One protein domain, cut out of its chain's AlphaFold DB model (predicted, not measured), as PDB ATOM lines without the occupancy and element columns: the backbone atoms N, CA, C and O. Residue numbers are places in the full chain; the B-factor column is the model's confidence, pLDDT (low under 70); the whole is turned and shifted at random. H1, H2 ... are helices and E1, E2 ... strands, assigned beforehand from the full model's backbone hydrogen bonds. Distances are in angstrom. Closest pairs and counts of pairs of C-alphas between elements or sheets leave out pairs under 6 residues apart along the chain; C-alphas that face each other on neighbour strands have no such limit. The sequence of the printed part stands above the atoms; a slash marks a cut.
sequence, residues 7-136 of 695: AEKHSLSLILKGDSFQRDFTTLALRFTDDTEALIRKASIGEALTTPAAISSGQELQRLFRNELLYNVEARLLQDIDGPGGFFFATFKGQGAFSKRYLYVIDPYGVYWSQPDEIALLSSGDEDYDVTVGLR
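AT A GLANCE: This is residues 7 to 136 of the 695 residues of the protein "Peptidase_M1 domain-containing protein" of Acidobacteriaceae bacterium (UniProt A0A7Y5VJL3). A twisted sheet of five strands stands in the middle, with a helix on each face but at opposite edges: H1 over E5 on one face, and the longest helix, H3, across E1 and E2 on the other. H4 grazes the sheet, while residues 37 to 52, most of H2 and the link after it, stick out. The printed part has 130 residues, in the order H1 E1 H2 H3 H4 E2 E3 E4 E5, of mixed class, helices and strands. The sheet's order is E1, E2, E3, E4, E5, all antiparallel. The whole is compact, with a radius of gyration of the C-alphas of 15.3 A and spans of 40 by 35 by 31 A.

IN THESE COORDINATES: H1, residues 7 to 16, begins at C-alpha 7 (-9.279, 27.199, 23.117) and is 13.9 A long. E1, residues 25 to 32, is 19.4 A long. H2 is residues 36 to 43. H3, residues 52 to 68, is 23.2 A long and begins at C-alpha 52 (8.169, 30.360, -15.218). H4 is residues 73 to 78. E2, residues 88 to 94, is 19.6 A long. E3 is residues 101 to 106 and E4 residues 119 to 124. E5, residues 129 to 135, ends at C-alpha 135 (-9.968, 20.605, 14.190).

HOW THE PARTS SIT: E1 and E5 are the edge strands. E2, E3, E4 and E5 form a meander, each strand the antiparallel neighbour of the one before, in three hairpins. Within hydrogen-bond range are N 89 and O 31 at 2.7 A between E1 and E2, N 90 and O 104 at 2.8 A between E2 and E3, N 122 and O 103 at 2.8 A between E3 and E4, and N 135 and O 119 at 2.8 A between E4 and E5. H1 is on the sheet over E5, at a height of 9.1 A, and runs along the strands; its closest C-alpha pair with E5 is Glu 8 and Val 133, 5.7 A. H3 is on the opposite face, over E1 and E2, across the strands at 69 degrees to E1 on the local plane; the closest C-alphas of H3 and E1 are those of Gly 58 and Ala 29, 7.7 A. H4 only grazes the sheet, with residues 73 to 77. H3 and H4 are close but not clearly touching, with C-alphas 65 and 73 at 7.2 A. H2 is only just not on the sheet, with 4 pairs of C-alphas within 10 A. In H1, H2, H3 and H4 every O i to N i+4 pair is within hydrogen-bond range.

THE WHOLE: The C-alphas farthest apart are those of Ala 7 and Glu 47, 43.0 A. The printed part has no cut. The link from E3 to E4, 12 residues, is long. The pLDDT is under 70 in residues 45 to 49, 95 to 100 and 125 to 128.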
ATOM      1  N   ALA A   7     -10.686  27.536  22.923       91.06
ATOM      2  CA  ALA A   7      -9.279  27.199  23.117       91.06
ATOM      3  C   ALA A   7      -8.493  27.367  21.807       91.06
ATOM      4  O   ALA A   7      -7.385  27.906  21.812       91.06
ATOM      5  N   GLU A   8      -9.090  26.993  20.676       92.56
ATOM      6  CA  GLU A   8      -8.523  27.221  19.345       92.56
ATOM      7  C   GLU A   8      -8.454  28.723  18.999       92.56
ATOM      8  O   GLU A   8      -7.442  29.186  18.466       92.56
ATOM      9  N   LYS A   9      -9.475  29.522  19.362       92.69
ATOM     10  CA  LYS A   9      -9.430  30.998  19.253       92.69
ATOM     11  C   LYS A   9      -8.307  31.590  20.100       92.69
ATOM     12  O   LYS A   9      -7.563  32.443  19.620       92.69
ATOM     13  N   HIS A  10      -8.163  31.131  21.344       90.81
ATOM     14  CA  HIS A  10      -7.107  31.596  22.244       90.81
ATOM     15  C   HIS A  10      -5.715  31.275  21.692       90.81
ATOM     16  O   HIS A  10      -4.884  32.178  21.603       90.81
ATOM     17  N   SER A  11      -5.487  30.042  21.227       89.94
ATOM     18  CA  SER A  11      -4.233  29.638  20.572       89.94
ATOM     19  C   SER A  11      -3.908  30.535  19.369       89.94
ATOM     20  O   SER A  11      -2.817  31.110  19.277       89.94
ATOM     21  N   LEU A  12      -4.895  30.763  18.495       90.00
ATOM     22  CA  LEU A  12      -4.770  31.666  17.349       90.00
ATOM     23  C   LEU A  12      -4.405  33.098  17.779       90.00
ATOM     24  O   LEU A  12      -3.510  33.712  17.191       90.00
ATOM     25  N   SER A  13      -5.047  33.611  18.833       89.50
ATOM     26  CA  SER A  13      -4.775  34.944  19.379       89.50
ATOM     27  C   SER A  13      -3.349  35.070  19.925       89.50
ATOM     28  O   SER A  13      -2.701  36.101  19.727       89.50
ATOM     29  N   LEU A  14      -2.818  34.014  20.547       86.31
ATOM     30  CA  LEU A  14      -1.479  34.011  21.128       86.31
ATOM     31  C   LEU A  14      -0.390  33.960  20.054       86.31
ATOM     32  O   LEU A  14       0.585  34.708  20.136       86.31
ATOM     33  N   ILE A  15      -0.567  33.106  19.045       84.69
ATOM     34  CA  ILE A  15       0.447  32.848  18.017       84.69
ATOM     35  C   ILE A  15       0.385  33.910  16.906       84.69
ATOM     36  O   ILE A  15       1.417  34.432  16.477       84.69
ATOM     37  N   LEU A  16      -0.819  34.277  16.449       84.62
ATOM     38  CA  LEU A  16      -1.030  35.141  15.277       84.62
ATOM     39  C   LEU A  16      -1.620  36.522  15.593       84.62
ATOM     40  O   LEU A  16      -1.806  37.319  14.665       84.62
ATOM     41  N   LYS A  17      -1.839  36.841  16.878       85.19
ATOM     42  CA  LYS A  17      -2.313  38.152  17.365       85.19
ATOM     43  C   LYS A  17      -3.672  38.568  16.789       85.19
ATOM     44  O   LYS A  17      -3.851  39.719  16.394       85.19
ATOM     45  N   GLY A  18      -4.623  37.637  16.734       85.19
ATOM     46  CA  GLY A  18      -6.021  37.927  16.410       85.19
ATOM     47  C   GLY A  18      -6.941  36.712  16.536       85.19
ATOM     48  O   GLY A  18      -6.477  35.577  16.508       85.19
ATOM     49  N   ASP A  19      -8.248  36.968  16.618       82.69
ATOM     50  CA  ASP A  19      -9.280  35.934  16.831       82.69
ATOM     51  C   ASP A  19      -9.744  35.273  15.521       82.69
ATOM     52  O   ASP A  19     -10.567  34.357  15.507       82.69
ATOM     53  N   SER A  20      -9.214  35.743  14.391       88.06
ATOM     54  CA  SER A  20      -9.394  35.131  13.082       88.06
ATOM     55  C   SER A  20      -8.136  35.281  12.228       88.06
ATOM     56  O   SER A  20      -7.356  36.229  12.347       88.06
ATOM     57  N   PHE A  21      -7.942  34.315  11.340       86.81
ATOM     58  CA  PHE A  21      -6.896  34.311  10.340       86.81
ATOM     59  C   PHE A  21      -7.408  34.911   9.027       86.81
ATOM     60  O   PHE A  21      -8.149  34.251   8.285       86.81
ATOM     61  N   GLN A  22      -6.981  36.143   8.741       87.12
ATOM     62  CA  GLN A  22      -7.191  36.851   7.477       87.12
ATOM     63  C   GLN A  22      -5.886  37.545   7.065       87.12
ATOM     64  O   GLN A  22      -5.337  38.346   7.830       87.12
ATOM     65  N   ARG A  23      -5.358  37.208   5.883       80.75
ATOM     66  CA  ARG A  23      -4.083  37.729   5.369       80.75
ATOM     67  C   ARG A  23      -4.112  37.872   3.851       80.75
ATOM     68  O   ARG A  23      -4.628  36.996   3.161       80.75
ATOM     69  N   ASP A  24      -3.473  38.930   3.367       85.19
ATOM     70  CA  ASP A  24      -3.119  39.073   1.958       85.19
ATOM     71  C   ASP A  24      -1.882  38.221   1.640       85.19
ATOM     72  O   ASP A  24      -0.969  38.084   2.465       85.19
ATOM     73  N   PHE A  25      -1.831  37.658   0.434       84.94
ATOM     74  CA  PHE A  25      -0.734  36.804  -0.023       84.94
ATOM     75  C   PHE A  25      -0.177  37.267  -1.371       84.94
ATOM     76  O   PHE A  25      -0.858  37.916  -2.164       84.94
ATOM     77  N   THR A  26       1.089  36.942  -1.636       82.12
ATOM     78  CA  THR A  26       1.721  37.126  -2.960       82.12
ATOM     79  C   THR A  26       1.721  35.853  -3.791       82.12
ATOM     80  O   THR A  26       1.827  35.901  -5.014       82.12
ATOM     81  N   THR A  27       1.651  34.701  -3.132       81.50
ATOM     82  CA  THR A  27       1.740  33.387  -3.761       81.50
ATOM     83  C   THR A  27       0.828  32.432  -3.012       81.50
ATOM     84  O   THR A  27       0.848  32.413  -1.782       81.50
ATOM     85  N   LEU A  28       0.057  31.651  -3.766       85.81
ATOM     86  CA  LEU A  28      -0.780  30.558  -3.289       85.81
ATOM     87  C   LEU A  28      -0.473  29.331  -4.142       85.81
ATOM     88  O   LEU A  28      -0.499  29.414  -5.370       85.81
ATOM     89  N   ALA A  29      -0.208  28.203  -3.498       86.00
ATOM     90  CA  ALA A  29      -0.129  26.918  -4.169       86.00
ATOM     91  C   ALA A  29      -1.068  25.924  -3.502       86.00
ATOM     92  O   ALA A  29      -1.163  25.870  -2.275       86.00
ATOM     93  N   LEU A  30      -1.748  25.151  -4.344       89.38
ATOM     94  CA  LEU A  30      -2.783  24.208  -3.959       89.38
ATOM     95  C   LEU A  30      -2.386  22.803  -4.429       89.38
ATOM     96  O   LEU A  30      -1.906  22.624  -5.554       89.38
ATOM     97  N   ARG A  31      -2.572  21.814  -3.559       90.00
ATOM     98  CA  ARG A  31      -2.457  20.378  -3.837       90.00
ATOM     99  C   ARG A  31      -3.722  19.736  -3.308       90.00
ATOM    100  O   ARG A  31      -4.065  19.967  -2.156       90.00
ATOM    101  N   PHE A  32      -4.420  18.978  -4.130       92.62
ATOM    102  CA  PHE A  32      -5.692  18.402  -3.727       92.62
ATOM    103  C   PHE A  32      -6.005  17.157  -4.549       92.62
ATOM    104  O   PHE A  32      -5.468  16.985  -5.646       92.62
ATOM    105  N   THR A  33      -6.859  16.306  -3.997       92.38
ATOM    106  CA  THR A  33      -7.390  15.089  -4.632       92.38
ATOM    107  C   THR A  33      -8.918  15.121  -4.716       92.38
ATOM    108  O   THR A  33      -9.523  14.157  -5.167       92.38
ATOM    109  N   ASP A  34      -9.541  16.219  -4.280       87.75
ATOM    110  CA  ASP A  34     -10.986  16.450  -4.276       87.75
ATOM    111  C   ASP A  34     -11.457  17.282  -5.496       87.75
ATOM    112  O   ASP A  34     -10.701  17.571  -6.428       87.75
ATOM    113  N   ASP A  35     -12.720  17.720  -5.475       88.19
ATOM    114  CA  ASP A  35     -13.357  18.508  -6.543       88.19
ATOM    115  C   ASP A  35     -12.862  19.972  -6.644       88.19
ATOM    116  O   ASP A  35     -13.435  20.788  -7.382       88.19
ATOM    117  N   THR A  36     -11.799  20.348  -5.926       90.06
ATOM    118  CA  THR A  36     -11.281  21.724  -5.890       90.06
ATOM    119  C   THR A  36     -10.946  22.267  -7.280       90.06
ATOM    120  O   THR A  36     -11.195  23.445  -7.546       90.06
ATOM    121  N   GLU A  37     -10.435  21.448  -8.207       86.94
ATOM    122  CA  GLU A  37     -10.152  21.914  -9.574       86.94
ATOM    123  C   GLU A  37     -11.412  22.468 -10.250       86.94
ATOM    124  O   GLU A  37     -11.377  23.551 -10.843       86.94
ATOM    125  N   ALA A  38     -12.535  21.753 -10.147       87.31
ATOM    126  CA  ALA A  38     -13.796  22.167 -10.749       87.31
ATOM    127  C   ALA A  38     -14.293  23.488 -10.140       87.31
ATOM    128  O   ALA A  38     -14.764  24.373 -10.865       87.31
ATOM    129  N   LEU A  39     -14.128  23.657  -8.824       88.12
ATOM    130  CA  LEU A  39     -14.456  24.898  -8.118       88.12
ATOM    131  C   LEU A  39     -13.590  26.070  -8.597       88.12
ATOM    132  O   LEU A  39     -14.126  27.139  -8.899       88.12
ATOM    133  N   ILE A  40     -12.275  25.863  -8.731       85.62
ATOM    134  CA  ILE A  40     -11.342  26.884  -9.231       85.62
ATOM    135  C   ILE A  40     -11.713  27.284 -10.657       85.62
ATOM    136  O   ILE A  40     -11.836  28.475 -10.936       85.62
ATOM    137  N   ARG A  41     -11.947  26.316 -11.552       84.44
ATOM    138  CA  ARG A  41     -12.310  26.588 -12.954       84.44
ATOM    139  C   ARG A  41     -13.602  27.390 -13.066       84.44
ATOM    140  O   ARG A  41     -13.683  28.306 -13.880       84.44
ATOM    141  N   LYS A  42     -14.596  27.081 -12.229       86.88
ATOM    142  CA  LYS A  42     -15.866  27.815 -12.179       86.88
ATOM    143  C   LYS A  42     -15.693  29.253 -11.679       86.88
ATOM    144  O   LYS A  42     -16.418  30.138 -12.128       86.88
ATOM    145  N   ALA A  43     -14.772  29.478 -10.745       83.25
ATOM    146  CA  ALA A  43     -14.501  30.792 -10.164       83.25
ATOM    147  C   ALA A  43     -13.519  31.641 -10.994       83.25
ATOM    148  O   ALA A  43     -13.497  32.864 -10.859       83.25
ATOM    149  N   SER A  44     -12.691  31.014 -11.831       80.19
ATOM    150  CA  SER A  44     -11.650  31.694 -12.601       80.19
ATOM    151  C   SER A  44     -12.202  32.451 -13.812       80.19
ATOM    152  O   SER A  44     -13.015  31.925 -14.569       80.19
ATOM    153  N   ILE A  45     -11.695  33.666 -14.037       69.75
ATOM    154  CA  ILE A  45     -11.913  34.458 -15.254       69.75
ATOM    155  C   ILE A  45     -10.549  34.579 -15.959       69.75
ATOM    156  O   ILE A  45      -9.730  35.401 -15.554       69.75
ATOM    157  N   GLY A  46     -10.266  33.739 -16.964       66.88
ATOM    158  CA  GLY A  46      -9.020  33.800 -17.754       66.88
ATOM    159  C   GLY A  46      -8.513  32.448 -18.279       66.88
ATOM    160  O   GLY A  46      -9.027  31.395 -17.908       66.88
ATOM    161  N   GLU A  47      -7.499  32.478 -19.153       65.19
ATOM    162  CA  GLU A  47      -6.803  31.276 -19.641       65.19
ATOM    163  C   GLU A  47      -5.747  30.790 -18.632       65.19
ATOM    164  O   GLU A  47      -4.965  31.575 -18.092       65.19
ATOM    165  N   ALA A  48      -5.699  29.476 -18.395       66.69
ATOM    166  CA  ALA A  48      -4.690  28.848 -17.548       66.69
ATOM    167  C   ALA A  48      -3.364  28.700 -18.315       66.69
ATOM    168  O   ALA A  48      -3.223  27.814 -19.158       66.69
ATOM    169  N   LEU A  49      -2.381  29.553 -18.019       69.62
ATOM    170  CA  LEU A  49      -1.039  29.488 -18.606       69.62
ATOM    171  C   LEU A  49      -0.012  29.031 -17.565       69.62
ATOM    172  O   LEU A  49       0.047  29.559 -16.454       69.62
ATOM    173  N   THR A  50       0.848  28.080 -17.939       74.06
ATOM    174  CA  THR A  50       2.014  27.720 -17.118       74.06
ATOM    175  C   THR A  50       3.082  28.796 -17.291       74.06
ATOM    176  O   THR A  50       3.604  28.982 -18.388       74.06
ATOM    177  N   THR A  51       3.415  29.516 -16.219       80.56
ATOM    178  CA  THR A  51       4.446  30.567 -16.241       80.56
ATOM    179  C   THR A  51       5.743  30.086 -15.578       80.56
ATOM    180  O   THR A  51       5.695  29.234 -14.686       80.56
ATOM    181  N   PRO A  52       6.918  30.647 -15.928       85.12
ATOM    182  CA  PRO A  52       8.169  30.360 -15.218       85.12
ATOM    183  C   PRO A  52       8.080  30.589 -13.700       85.12
ATOM    184  O   PRO A  52       8.668  29.840 -12.923       85.12
ATOM    185  N   ALA A  53       7.294  31.582 -13.266       80.44
ATOM    186  CA  ALA A  53       7.053  31.862 -11.851       80.44
ATOM    187  C   ALA A  53       6.272  30.733 -11.151       80.44
ATOM    188  O   ALA A  53       6.597  30.370 -10.018       80.44
ATOM    189  N   ALA A  54       5.284  30.137 -11.831       80.00
ATOM    190  CA  ALA A  54       4.544  28.987 -11.315       80.00
ATOM    191  C   ALA A  54       5.443  27.745 -11.179       80.00
ATOM    192  O   ALA A  54       5.401  27.070 -10.151       80.00
ATOM    193  N   ILE A  55       6.312  27.487 -12.167       84.50
ATOM    194  CA  ILE A  55       7.290  26.384 -12.117       84.50
ATOM    195  C   ILE A  55       8.254  26.571 -10.940       84.50
ATOM    196  O   ILE A  55       8.436  25.654 -10.141       84.50
ATOM    197  N   SER A  56       8.831  27.769 -10.799       84.31
ATOM    198  CA  SER A  56       9.757  28.085  -9.707       84.31
ATOM    199  C   SER A  56       9.101  27.934  -8.330       84.31
ATOM    200  O   SER A  56       9.702  27.345  -7.433       84.31
ATOM    201  N   SER A  57       7.852  28.384  -8.177       80.75
ATOM    202  CA  SER A  57       7.093  28.217  -6.929       80.75
ATOM    203  C   SER A  57       6.828  26.739  -6.620       80.75
ATOM    204  O   SER A  57       6.960  26.311  -5.477       80.75
ATOM    205  N   GLY A  58       6.508  25.930  -7.636       82.12
ATOM    206  CA  GLY A  58       6.332  24.485  -7.480       82.12
ATOM    207  C   GLY A  58       7.604  23.770  -7.013       82.12
ATOM    208  O   GLY A  58       7.534  22.936  -6.114       82.12
ATOM    209  N   GLN A  59       8.764  24.128  -7.573       85.38
ATOM    210  CA  GLN A  59      10.067  23.578  -7.173       85.38
ATOM    211  C   GLN A  59      10.457  23.981  -5.746       85.38
ATOM    212  O   GLN A  59      10.957  23.155  -4.984       85.38
ATOM    213  N   GLU A  60      10.207  25.238  -5.367       82.94
ATOM    214  CA  GLU A  60      10.452  25.722  -4.006       82.94
ATOM    215  C   GLU A  60       9.628  24.934  -2.980       82.94
ATOM    216  O   GLU A  60      10.149  24.520  -1.948       82.94
ATOM    217  N   LEU A  61       8.357  24.666  -3.282       80.88
ATOM    218  CA  LEU A  61       7.487  23.889  -2.401       80.88
ATOM    219  C   LEU A  61       7.877  22.422  -2.323       80.88
ATOM    220  O   LEU A  61       7.843  21.844  -1.243       80.88
ATOM    221  N   GLN A  62       8.289  21.824  -3.438       84.31
ATOM    222  CA  GLN A  62       8.801  20.459  -3.411       84.31
ATOM    223  C   GLN A  62      10.042  20.354  -2.515       84.31
ATOM    224  O   GLN A  62      10.146  19.433  -1.712       84.31
ATOM    225  N   ARG A  63      10.955  21.330  -2.595       85.69
ATOM    226  CA  ARG A  63      12.111  21.409  -1.694       85.69
ATOM    227  C   ARG A  63      11.684  21.561  -0.232       85.69
ATOM    228  O   ARG A  63      12.236  20.862   0.609       85.69
ATOM    229  N   LEU A  64      10.722  22.439   0.053       82.56
ATOM    230  CA  LEU A  64      10.190  22.642   1.403       82.56
ATOM    231  C   LEU A  64       9.694  21.313   1.995       82.56
ATOM    232  O   LEU A  64      10.085  20.948   3.097       82.56
ATOM    233  N   PHE A  65       8.887  20.555   1.254       85.06
ATOM    234  CA  PHE A  65       8.352  19.284   1.741       85.06
ATOM    235  C   PHE A  65       9.404  18.203   1.944       85.06
ATOM    236  O   PHE A  65       9.407  17.542   2.979       85.06
ATOM    237  N   ARG A  66      10.317  18.057   0.984       86.44
ATOM    238  CA  ARG A  66      11.327  16.996   1.018       86.44
ATOM    239  C   ARG A  66      12.444  17.252   2.017       86.44
ATOM    240  O   ARG A  66      12.947  16.307   2.606       86.44
ATOM    241  N   ASN A  67      12.846  18.511   2.195       83.88
ATOM    242  CA  ASN A  67      14.094  18.834   2.889       83.88
ATOM    243  C   ASN A  67      13.894  19.588   4.206       83.88
ATOM    244  O   ASN A  67      14.808  19.596   5.022       83.88
ATOM    245  N   GLU A  68      12.756  20.259   4.396       80.75
ATOM    246  CA  GLU A  68      12.498  21.060   5.602       80.75
ATOM    247  C   GLU A  68      11.384  20.428   6.443       80.75
ATOM    248  O   GLU A  68      11.578  20.160   7.619       80.75
ATOM    249  N   LEU A  69      10.241  20.121   5.828       81.31
ATOM    250  CA  LEU A  69       9.080  19.528   6.501       81.31
ATOM    251  C   LEU A  69       9.139  18.000   6.629       81.31
ATOM    252  O   LEU A  69       8.381  17.428   7.408       81.31
ATOM    253  N   LEU A  70       9.996  17.350   5.835       86.75
ATOM    254  CA  LEU A  70      10.183  15.896   5.779       86.75
ATOM    255  C   LEU A  70       8.860  15.115   5.620       86.75
ATOM    256  O   LEU A  70       8.665  14.067   6.238       86.75
ATOM    257  N   TYR A  71       7.951  15.633   4.788       87.56
ATOM    258  CA  TYR A  71       6.633  15.049   4.529       87.56
ATOM    259  C   TYR A  71       6.449  14.733   3.043       87.56
ATOM    260  O   TYR A  71       6.498  15.625   2.194       87.56
ATOM    261  N   ASN A  72       6.197  13.462   2.735       90.81
ATOM    262  CA  ASN A  72       6.031  12.939   1.385       90.81
ATOM    263  C   ASN A  72       4.602  13.186   0.880       90.81
ATOM    264  O   ASN A  72       3.719  12.321   0.925       90.81
ATOM    265  N   VAL A  73       4.366  14.406   0.397       89.06
ATOM    266  CA  VAL A  73       3.067  14.808  -0.158       89.06
ATOM    267  C   VAL A  73       2.702  13.954  -1.368       89.06
ATOM    268  O   VAL A  73       1.538  13.612  -1.535       89.06
ATOM    269  N   GLU A  74       3.666  13.585  -2.207       89.06
ATOM    270  CA  GLU A  74       3.427  12.760  -3.390       89.06
ATOM    271  C   GLU A  74       2.898  11.362  -3.027       89.06
ATOM    272  O   GLU A  74       1.912  10.914  -3.616       89.06
ATOM    273  N   ALA A  75       3.473  10.706  -2.017       90.62
ATOM    274  CA  ALA A  75       2.979   9.434  -1.498       90.62
ATOM    275  C   ALA A  75       1.593   9.588  -0.863       90.62
ATOM    276  O   ALA A  75       0.755   8.701  -1.018       90.62
ATOM    277  N   ARG A  76       1.316  10.717  -0.188       90.75
ATOM    278  CA  ARG A  76      -0.029  11.014   0.328       90.75
ATOM    279  C   ARG A  76      -1.050  11.191  -0.799       90.75
ATOM    280  O   ARG A  76      -2.132  10.622  -0.705       90.75
ATOM    281  N   LEU A  77      -0.721  11.940  -1.853       91.25
ATOM    282  CA  LEU A  77      -1.598  12.131  -3.016       91.25
ATOM    283  C   LEU A  77      -1.890  10.797  -3.717       91.25
ATOM    284  O   LEU A  77      -3.023  10.561  -4.127       91.25
ATOM    285  N   LEU A  78      -0.894   9.908  -3.801       91.31
ATOM    286  CA  LEU A  78      -1.062   8.579  -4.386       91.31
ATOM    287  C   LEU A  78      -2.084   7.720  -3.625       91.31
ATOM    288  O   LEU A  78      -2.756   6.906  -4.252       91.31
ATOM    289  N   GLN A  79      -2.255   7.910  -2.309       90.44
ATOM    290  CA  GLN A  79      -3.238   7.132  -1.534       90.44
ATOM    291  C   GLN A  79      -4.684   7.365  -1.999       90.44
ATOM    292  O   GLN A  79      -5.521   6.492  -1.803       90.44
ATOM    293  N   ASP A  80      -4.970   8.510  -2.625       89.62
ATOM    294  CA  ASP A  80      -6.317   8.876  -3.068       89.62
ATOM    295  C   ASP A  80      -6.541   8.639  -4.569       89.62
ATOM    296  O   ASP A  80      -7.640   8.892  -5.051       89.62
ATOM    297  N   ILE A  81      -5.539   8.163  -5.326       84.38
ATOM    298  CA  ILE A  81      -5.630   8.087  -6.797       84.38
ATOM    299  C   ILE A  81      -6.771   7.179  -7.287       84.38
ATOM    300  O   ILE A  81      -7.397   7.476  -8.301       84.38
ATOM    301  N   ASP A  82      -7.053   6.108  -6.539       80.81
ATOM    302  CA  ASP A  82      -8.138   5.150  -6.794       80.81
ATOM    303  C   ASP A  82      -9.269   5.252  -5.752       80.81
ATOM    304  O   ASP A  82     -10.233   4.485  -5.784       80.81
ATOM    305  N   GLY A  83      -9.132   6.178  -4.798       77.12
ATOM    306  CA  GLY A  83     -10.092   6.429  -3.730       77.12
ATOM    307  C   GLY A  83     -11.020   7.605  -4.051       77.12
ATOM    308  O   GLY A  83     -10.858   8.279  -5.065       77.12
ATOM    309  N   PRO A  84     -11.994   7.906  -3.177       74.19
ATOM    310  CA  PRO A  84     -12.947   9.001  -3.386       74.19
ATOM    311  C   PRO A  84     -12.345  10.422  -3.325       74.19
ATOM    312  O   PRO A  84     -13.106  11.386  -3.385       74.19
ATOM    313  N   GLY A  85     -11.020  10.580  -3.217       79.50
ATOM    314  CA  GLY A  85     -10.385  11.879  -2.988       79.50
ATOM    315  C   GLY A  85     -10.730  12.477  -1.619       79.50
ATOM    316  O   GLY A  85     -11.654  12.038  -0.934       79.50
ATOM    317  N   GLY A  86      -9.985  13.491  -1.186       87.44
ATOM    318  CA  GLY A  86     -10.329  14.215   0.045       87.44
ATOM    319  C   GLY A  86      -9.189  14.979   0.699       87.44
ATOM    320  O   GLY A  86      -9.426  15.734   1.637       87.44
ATOM    321  N   PHE A  87      -7.959  14.808   0.221       92.31
ATOM    322  CA  PHE A  87      -6.843  15.647   0.621       92.31
ATOM    323  C   PHE A  87      -6.962  17.037  -0.007       92.31
ATOM    324  O   PHE A  87      -7.116  17.170  -1.221       92.31
ATOM    325  N   PHE A  88      -6.789  18.071   0.809       93.94
ATOM    326  CA  PHE A  88      -6.588  19.442   0.367       93.94
ATOM    327  C   PHE A  88      -5.442  20.067   1.155       93.94
ATOM    328  O   PHE A  88      -5.391  20.031   2.380       93.94
ATOM    329  N   PHE A  89      -4.523  20.702   0.448       92.38
ATOM    330  CA  PHE A  89      -3.396  21.404   1.027       92.38
ATOM    331  C   PHE A  89      -3.196  22.728   0.305       92.38
ATOM    332  O   PHE A  89      -3.029  22.781  -0.916       92.38
ATOM    333  N   ALA A  90      -3.146  23.800   1.083       91.00
ATOM    334  CA  ALA A  90      -2.827  25.133   0.622       91.00
ATOM    335  C   ALA A  90      -1.604  25.669   1.363       91.00
ATOM    336  O   ALA A  90      -1.536  25.644   2.589       91.00
ATOM    337  N   THR A  91      -0.668  26.236   0.614       88.00
ATOM    338  CA  THR A  91       0.437  27.023   1.162       88.00
ATOM    339  C   THR A  91       0.414  28.412   0.565       88.00
ATOM    340  O   THR A  91       0.226  28.586  -0.642       88.00
ATOM    341  N   PHE A  92       0.587  29.412   1.419       86.38
ATOM    342  CA  PHE A  92       0.580  30.803   1.000       86.38
ATOM    343  C   PHE A  92       1.685  31.600   1.685       86.38
ATOM    344  O   PHE A  92       2.043  31.365   2.843       86.38
ATOM    345  N   LYS A  93       2.240  32.545   0.923       79.50
ATOM    346  CA  LYS A  93       3.322  33.440   1.343       79.50
ATOM    347  C   LYS A  93       2.761  34.839   1.586       79.50
ATOM    348  O   LYS A  93       2.187  35.436   0.671       79.50
ATOM    349  N   GLY A  94       2.917  35.341   2.811       72.69
ATOM    350  CA  GLY A  94       2.427  36.665   3.211       72.69
ATOM    351  C   GLY A  94       3.163  37.833   2.536       72.69
ATOM    352  O   GLY A  94       4.270  37.679   2.014       72.69
ATOM    353  N   GLN A  95       2.543  39.020   2.558       67.94
ATOM    354  CA  GLN A  95       3.144  40.285   2.107       67.94
ATOM    355  C   GLN A  95       3.906  41.030   3.224       67.94
ATOM    356  O   GLN A  95       3.561  40.955   4.403       67.94
ATOM    357  N   GLY A  96       4.914  41.823   2.836       57.16
ATOM    358  CA  GLY A  96       5.578  42.803   3.708       57.16
ATOM    359  C   GLY A  96       6.472  42.205   4.803       57.16
ATOM    360  O   GLY A  96       7.088  41.159   4.619       57.16
ATOM    361  N   ALA A  97       6.552  42.888   5.953       43.31
ATOM    362  CA  ALA A  97       7.381  42.512   7.111       43.31
ATOM    363  C   ALA A  97       6.958  41.195   7.806       43.31
ATOM    364  O   ALA A  97       7.601  40.767   8.760       43.31
ATOM    365  N   PHE A  98       5.893  40.545   7.319       50.25
ATOM    366  CA  PHE A  98       5.366  39.262   7.785       50.25
ATOM    367  C   PHE A  98       5.424  38.206   6.670       50.25
ATOM    368  O   PHE A  98       4.448  37.501   6.422       50.25
ATOM    369  N   SER A  99       6.572  38.071   6.000       57.03
ATOM    370  CA  SER A  99       6.849  37.109   4.914       57.03
ATOM    371  C   SER A  99       6.784  35.621   5.316       57.03
ATOM    372  O   SER A  99       7.295  34.760   4.594       57.03
ATOM    373  N   LYS A 100       6.153  35.315   6.457       69.88
ATOM    374  CA  LYS A 100       5.927  33.970   6.978       69.88
ATOM    375  C   LYS A 100       5.134  33.126   5.981       69.88
ATOM    376  O   LYS A 100       4.283  33.631   5.238       69.88
ATOM    377  N   ARG A 101       5.433  31.829   5.982       79.94
ATOM    378  CA  ARG A 101       4.656  30.822   5.264       79.94
ATOM    379  C   ARG A 101       3.619  30.246   6.205       79.94
ATOM    380  O   ARG A 101       3.862  30.059   7.396       79.94
ATOM    381  N   TYR A 102       2.471  29.944   5.635       87.12
ATOM    382  CA  TYR A 102       1.387  29.282   6.331       87.12
ATOM    383  C   TYR A 102       0.956  28.075   5.517       87.12
ATOM    384  O   TYR A 102       1.026  28.098   4.282       87.12
ATOM    385  N   LEU A 103       0.511  27.043   6.220       90.19
ATOM    386  CA  LEU A 103      -0.041  25.837   5.626       90.19
ATOM    387  C   LEU A 103      -1.457  25.661   6.152       90.19
ATOM    388  O   LEU A 103      -1.691  25.780   7.352       90.19
ATOM    389  N   TYR A 104      -2.393  25.386   5.260       93.06
ATOM    390  CA  TYR A 104      -3.743  24.990   5.616       93.06
ATOM    391  C   TYR A 104      -4.017  23.631   4.990       93.06
ATOM    392  O   TYR A 104      -3.916  23.481   3.772       93.06
ATOM    393  N   VAL A 105      -4.303  22.646   5.831       93.81
ATOM    394  CA  VAL A 105      -4.411  21.242   5.432       93.81
ATOM    395  C   VAL A 105      -5.772  20.718   5.849       93.81
ATOM    396  O   VAL A 105      -6.199  20.971   6.974       93.81
ATOM    397  N   ILE A 106      -6.421  19.996   4.945       94.06
ATOM    398  CA  ILE A 106      -7.557  19.125   5.214       94.06
ATOM    399  C   ILE A 106      -7.138  17.727   4.762       94.06
ATOM    400  O   ILE A 106      -6.852  17.513   3.587       94.06
ATOM    401  N   ASP A 107      -7.057  16.788   5.693       92.50
ATOM    402  CA  ASP A 107      -6.699  15.405   5.412       92.50
ATOM    403  C   ASP A 107      -7.618  14.445   6.187       92.50
ATOM    404  O   ASP A 107      -7.507  14.366   7.412       92.50
ATOM    405  N   PRO A 108      -8.488  13.675   5.505       89.56
ATOM    406  CA  PRO A 108      -9.337  12.655   6.128       89.56
ATOM    407  C   PRO A 108      -8.568  11.505   6.798       89.56
ATOM    408  O   PRO A 108      -9.164  10.693   7.511       89.56
ATOM    409  N   TYR A 109      -7.260  11.379   6.548       87.50
ATOM    410  CA  TYR A 109      -6.375  10.460   7.271       87.50
ATOM    411  C   TYR A 109      -5.666  11.116   8.470       87.50
ATOM    412  O   TYR A 109      -4.849  10.480   9.134       87.50
ATOM    413  N   GLY A 110      -6.021  12.363   8.792       90.44
ATOM    414  CA  GLY A 110      -5.415  13.163   9.849       90.44
ATOM    415  C   GLY A 110      -4.163  13.894   9.367       90.44
ATOM    416  O   GLY A 110      -3.283  13.316   8.729       90.44
ATOM    417  N   VAL A 111      -4.048  15.172   9.721       91.00
ATOM    418  CA  VAL A 111      -2.901  16.011   9.370       91.00
ATOM    419  C   VAL A 111      -1.658  15.527  10.106       91.00
ATOM    420  O   VAL A 111      -1.646  15.513  11.331       91.00
ATOM    421  N   TYR A 112      -0.590  15.211   9.372       86.38
ATOM    422  CA  TYR A 112       0.657  14.623   9.885       86.38
ATOM    423  C   TYR A 112       1.183  15.230  11.204       86.38
ATOM    424  O   TYR A 112       1.533  14.492  12.121       86.38
ATOM    425  N   TRP A 113       1.190  16.561  11.337       86.19
ATOM    426  CA  TRP A 113       1.704  17.266  12.526       86.19
ATOM    427  C   TRP A 113       0.737  17.336  13.714       86.19
ATOM    428  O   TRP A 113       1.135  17.725  14.808       86.19
ATOM    429  N   SER A 114      -0.538  17.017  13.509       88.25
ATOM    430  CA  SER A 114      -1.587  17.178  14.518       88.25
ATOM    431  C   SER A 114      -2.577  16.025  14.508       88.25
ATOM    432  O   SER A 114      -3.744  16.214  14.846       88.25
ATOM    433  N   GLN A 115      -2.139  14.833  14.096       86.44
ATOM    434  CA  GLN A 115      -3.018  13.674  14.066       86.44
ATOM    435  C   GLN A 115      -3.592  13.430  15.468       86.44
ATOM    436  O   GLN A 115      -2.841  13.469  16.445       86.44
ATOM    437  N   PRO A 116      -4.909  13.203  15.589       87.75
ATOM    438  CA  PRO A 116      -5.831  12.845  14.515       87.75
ATOM    439  C   PRO A 116      -6.761  13.981  14.066       87.75
ATOM    440  O   PRO A 116      -7.827  13.718  13.510       87.75
ATOM    441  N   ASP A 117      -6.381  15.241  14.302       91.75
ATOM    442  CA  ASP A 117      -7.071  16.384  13.706       91.75
ATOM    443  C   ASP A 117      -6.919  16.351  12.185       91.75
ATOM    444  O   ASP A 117      -5.836  16.125  11.652       91.75
ATOM    445  N   GLU A 118      -8.024  16.562  11.482       93.44
ATOM    446  CA  GLU A 118      -8.112  16.440  10.025       93.44
ATOM    447  C   GLU A 118      -8.032  17.796   9.343       93.44
ATOM    448  O   GLU A 118      -7.808  17.859   8.145       93.44
ATOM    449  N   ILE A 119      -8.195  18.883  10.092       94.50
ATOM    450  CA  ILE A 119      -8.010  20.244   9.608       94.50
ATOM    451  C   ILE A 119      -6.931  20.894  10.457       94.50
ATOM    452  O   ILE A 119      -7.053  20.916  11.681       94.50
ATOM    453  N   ALA A 120      -5.925  21.490   9.826       94.06
ATOM    454  CA  ALA A 120      -4.910  22.248  10.542       94.06
ATOM    455  C   ALA A 120      -4.536  23.550   9.836       94.06
ATOM    456  O   ALA A 120      -4.434  23.608   8.610       94.06
ATOM    457  N   LEU A 121      -4.269  24.581  10.637       93.00
ATOM    458  CA  LEU A 121      -3.549  25.781  10.222       93.00
ATOM    459  C   LEU A 121      -2.181  25.774  10.901       93.00
ATOM    460  O   LEU A 121      -2.100  25.855  12.127       93.00
ATOM    461  N   LEU A 122      -1.122  25.724  10.100       89.50
ATOM    462  CA  LEU A 122       0.256  25.789  10.560       89.50
ATOM    463  C   LEU A 122       0.881  27.126  10.173       89.50
ATOM    464  O   LEU A 122       0.619  27.666   9.093       89.50
ATOM    465  N   SER A 123       1.743  27.647  11.040       83.56
ATOM    466  CA  SER A 123       2.489  28.882  10.796       83.56
ATOM    467  C   SER A 123       3.987  28.651  10.944       83.56
ATOM    468  O   SER A 123       4.405  27.974  11.878       83.56
ATOM    469  N   SER A 124       4.793  29.222  10.047       74.31
ATOM    470  CA  SER A 124       6.250  29.118  10.139       74.31
ATOM    471  C   SER A 124       6.777  29.822  11.401       74.31
ATOM    472  O   SER A 124       6.601  31.045  11.567       74.31
ATOM    473  N   GLY A 125       7.415  29.051  12.275       63.06
ATOM    474  CA  GLY A 125       8.192  29.483  13.432       63.06
ATOM    475  C   GLY A 125       9.647  29.797  13.074       63.06
ATOM    476  O   GLY A 125       9.982  29.967  11.900       63.06
ATOM    477  N   ASP A 126      10.494  29.926  14.097       52.62
ATOM    478  CA  ASP A 126      11.917  30.277  13.934       52.62
ATOM    479  C   ASP A 126      12.781  29.075  13.493       52.62
ATOM    480  O   ASP A 126      13.801  29.271  12.834       52.62
ATOM    481  N   GLU A 127      12.354  27.844  13.809       51.25
ATOM    482  CA  GLU A 127      13.058  26.590  13.474       51.25
ATOM    483  C   GLU A 127      12.147  25.518  12.831       51.25
ATOM    484  O   GLU A 127      12.658  24.644  12.137       51.25
ATOM    485  N   ASP A 128      10.818  25.591  13.012       63.78
ATOM    486  CA  ASP A 128       9.841  24.609  12.499       63.78
ATOM    487  C   ASP A 128       8.444  25.249  12.292       63.78
ATOM    488  O   ASP A 128       8.291  26.466  12.419       63.78
ATOM    489  N   TYR A 129       7.414  24.466  11.961       77.38
ATOM    490  CA  TYR A 129       6.018  24.891  11.839       77.38
ATOM    491  C   TYR A 129       5.208  24.620  13.113       77.38
ATOM    492  O   TYR A 129       5.072  23.486  13.560       77.38
ATOM    493  N   ASP A 130       4.562  25.663  13.635       84.25
ATOM    494  CA  ASP A 130       3.658  25.555  14.781       84.25
ATOM    495  C   ASP A 130       2.230  25.234  14.315       84.25
ATOM    496  O   ASP A 130       1.653  25.979  13.508       84.25
ATOM    497  N   VAL A 131       1.609  24.187  14.872       88.75
ATOM    498  CA  VAL A 131       0.181  23.886  14.662       88.75
ATOM    499  C   VAL A 131      -0.673  24.876  15.456       88.75
ATOM    500  O   VAL A 131      -0.988  24.681  16.631       88.75
ATOM    501  N   THR A 132      -1.087  25.946  14.783       89.31
ATOM    502  CA  THR A 132      -1.834  27.049  15.391       89.31
ATOM    503  C   THR A 132      -3.274  26.658  15.695       89.31
ATOM    504  O   THR A 132      -3.746  26.880  16.808       89.31
ATOM    505  N   VAL A 133      -3.956  26.039  14.727       93.19
ATOM    506  CA  VAL A 133      -5.336  25.551  14.865       93.19
ATOM    507  C   VAL A 133      -5.402  24.101  14.407       93.19
ATOM    508  O   VAL A 133      -4.800  23.778  13.385       93.19
ATOM    509  N   GLY A 134      -6.140  23.260  15.130       93.56
ATOM    510  CA  GLY A 134      -6.378  21.851  14.809       93.56
ATOM    511  C   GLY A 134      -7.836  21.491  15.081       93.56
ATOM    512  O   GLY A 134      -8.341  21.776  16.161       93.56
ATOM    513  N   LEU A 135      -8.540  20.927  14.099       93.00
ATOM    514  CA  LEU A 135      -9.968  20.605  14.190       93.00
ATOM    515  C   LEU A 135     -10.271  19.233  13.575       93.00
ATOM    516  O   LEU A 135      -9.560  18.751  12.693       93.00
ATOM    517  N   ARG A 136     -11.385  18.638  14.002       90.12
ATOM    518  CA  ARG A 136     -11.954  17.415  13.416       90.12
ATOM    519  C   ARG A 136     -12.987  17.751  12.347       90.12
ATOM    520  O   ARG A 136     -13.741  18.713  12.501       90.12
TER     521      ARG A 136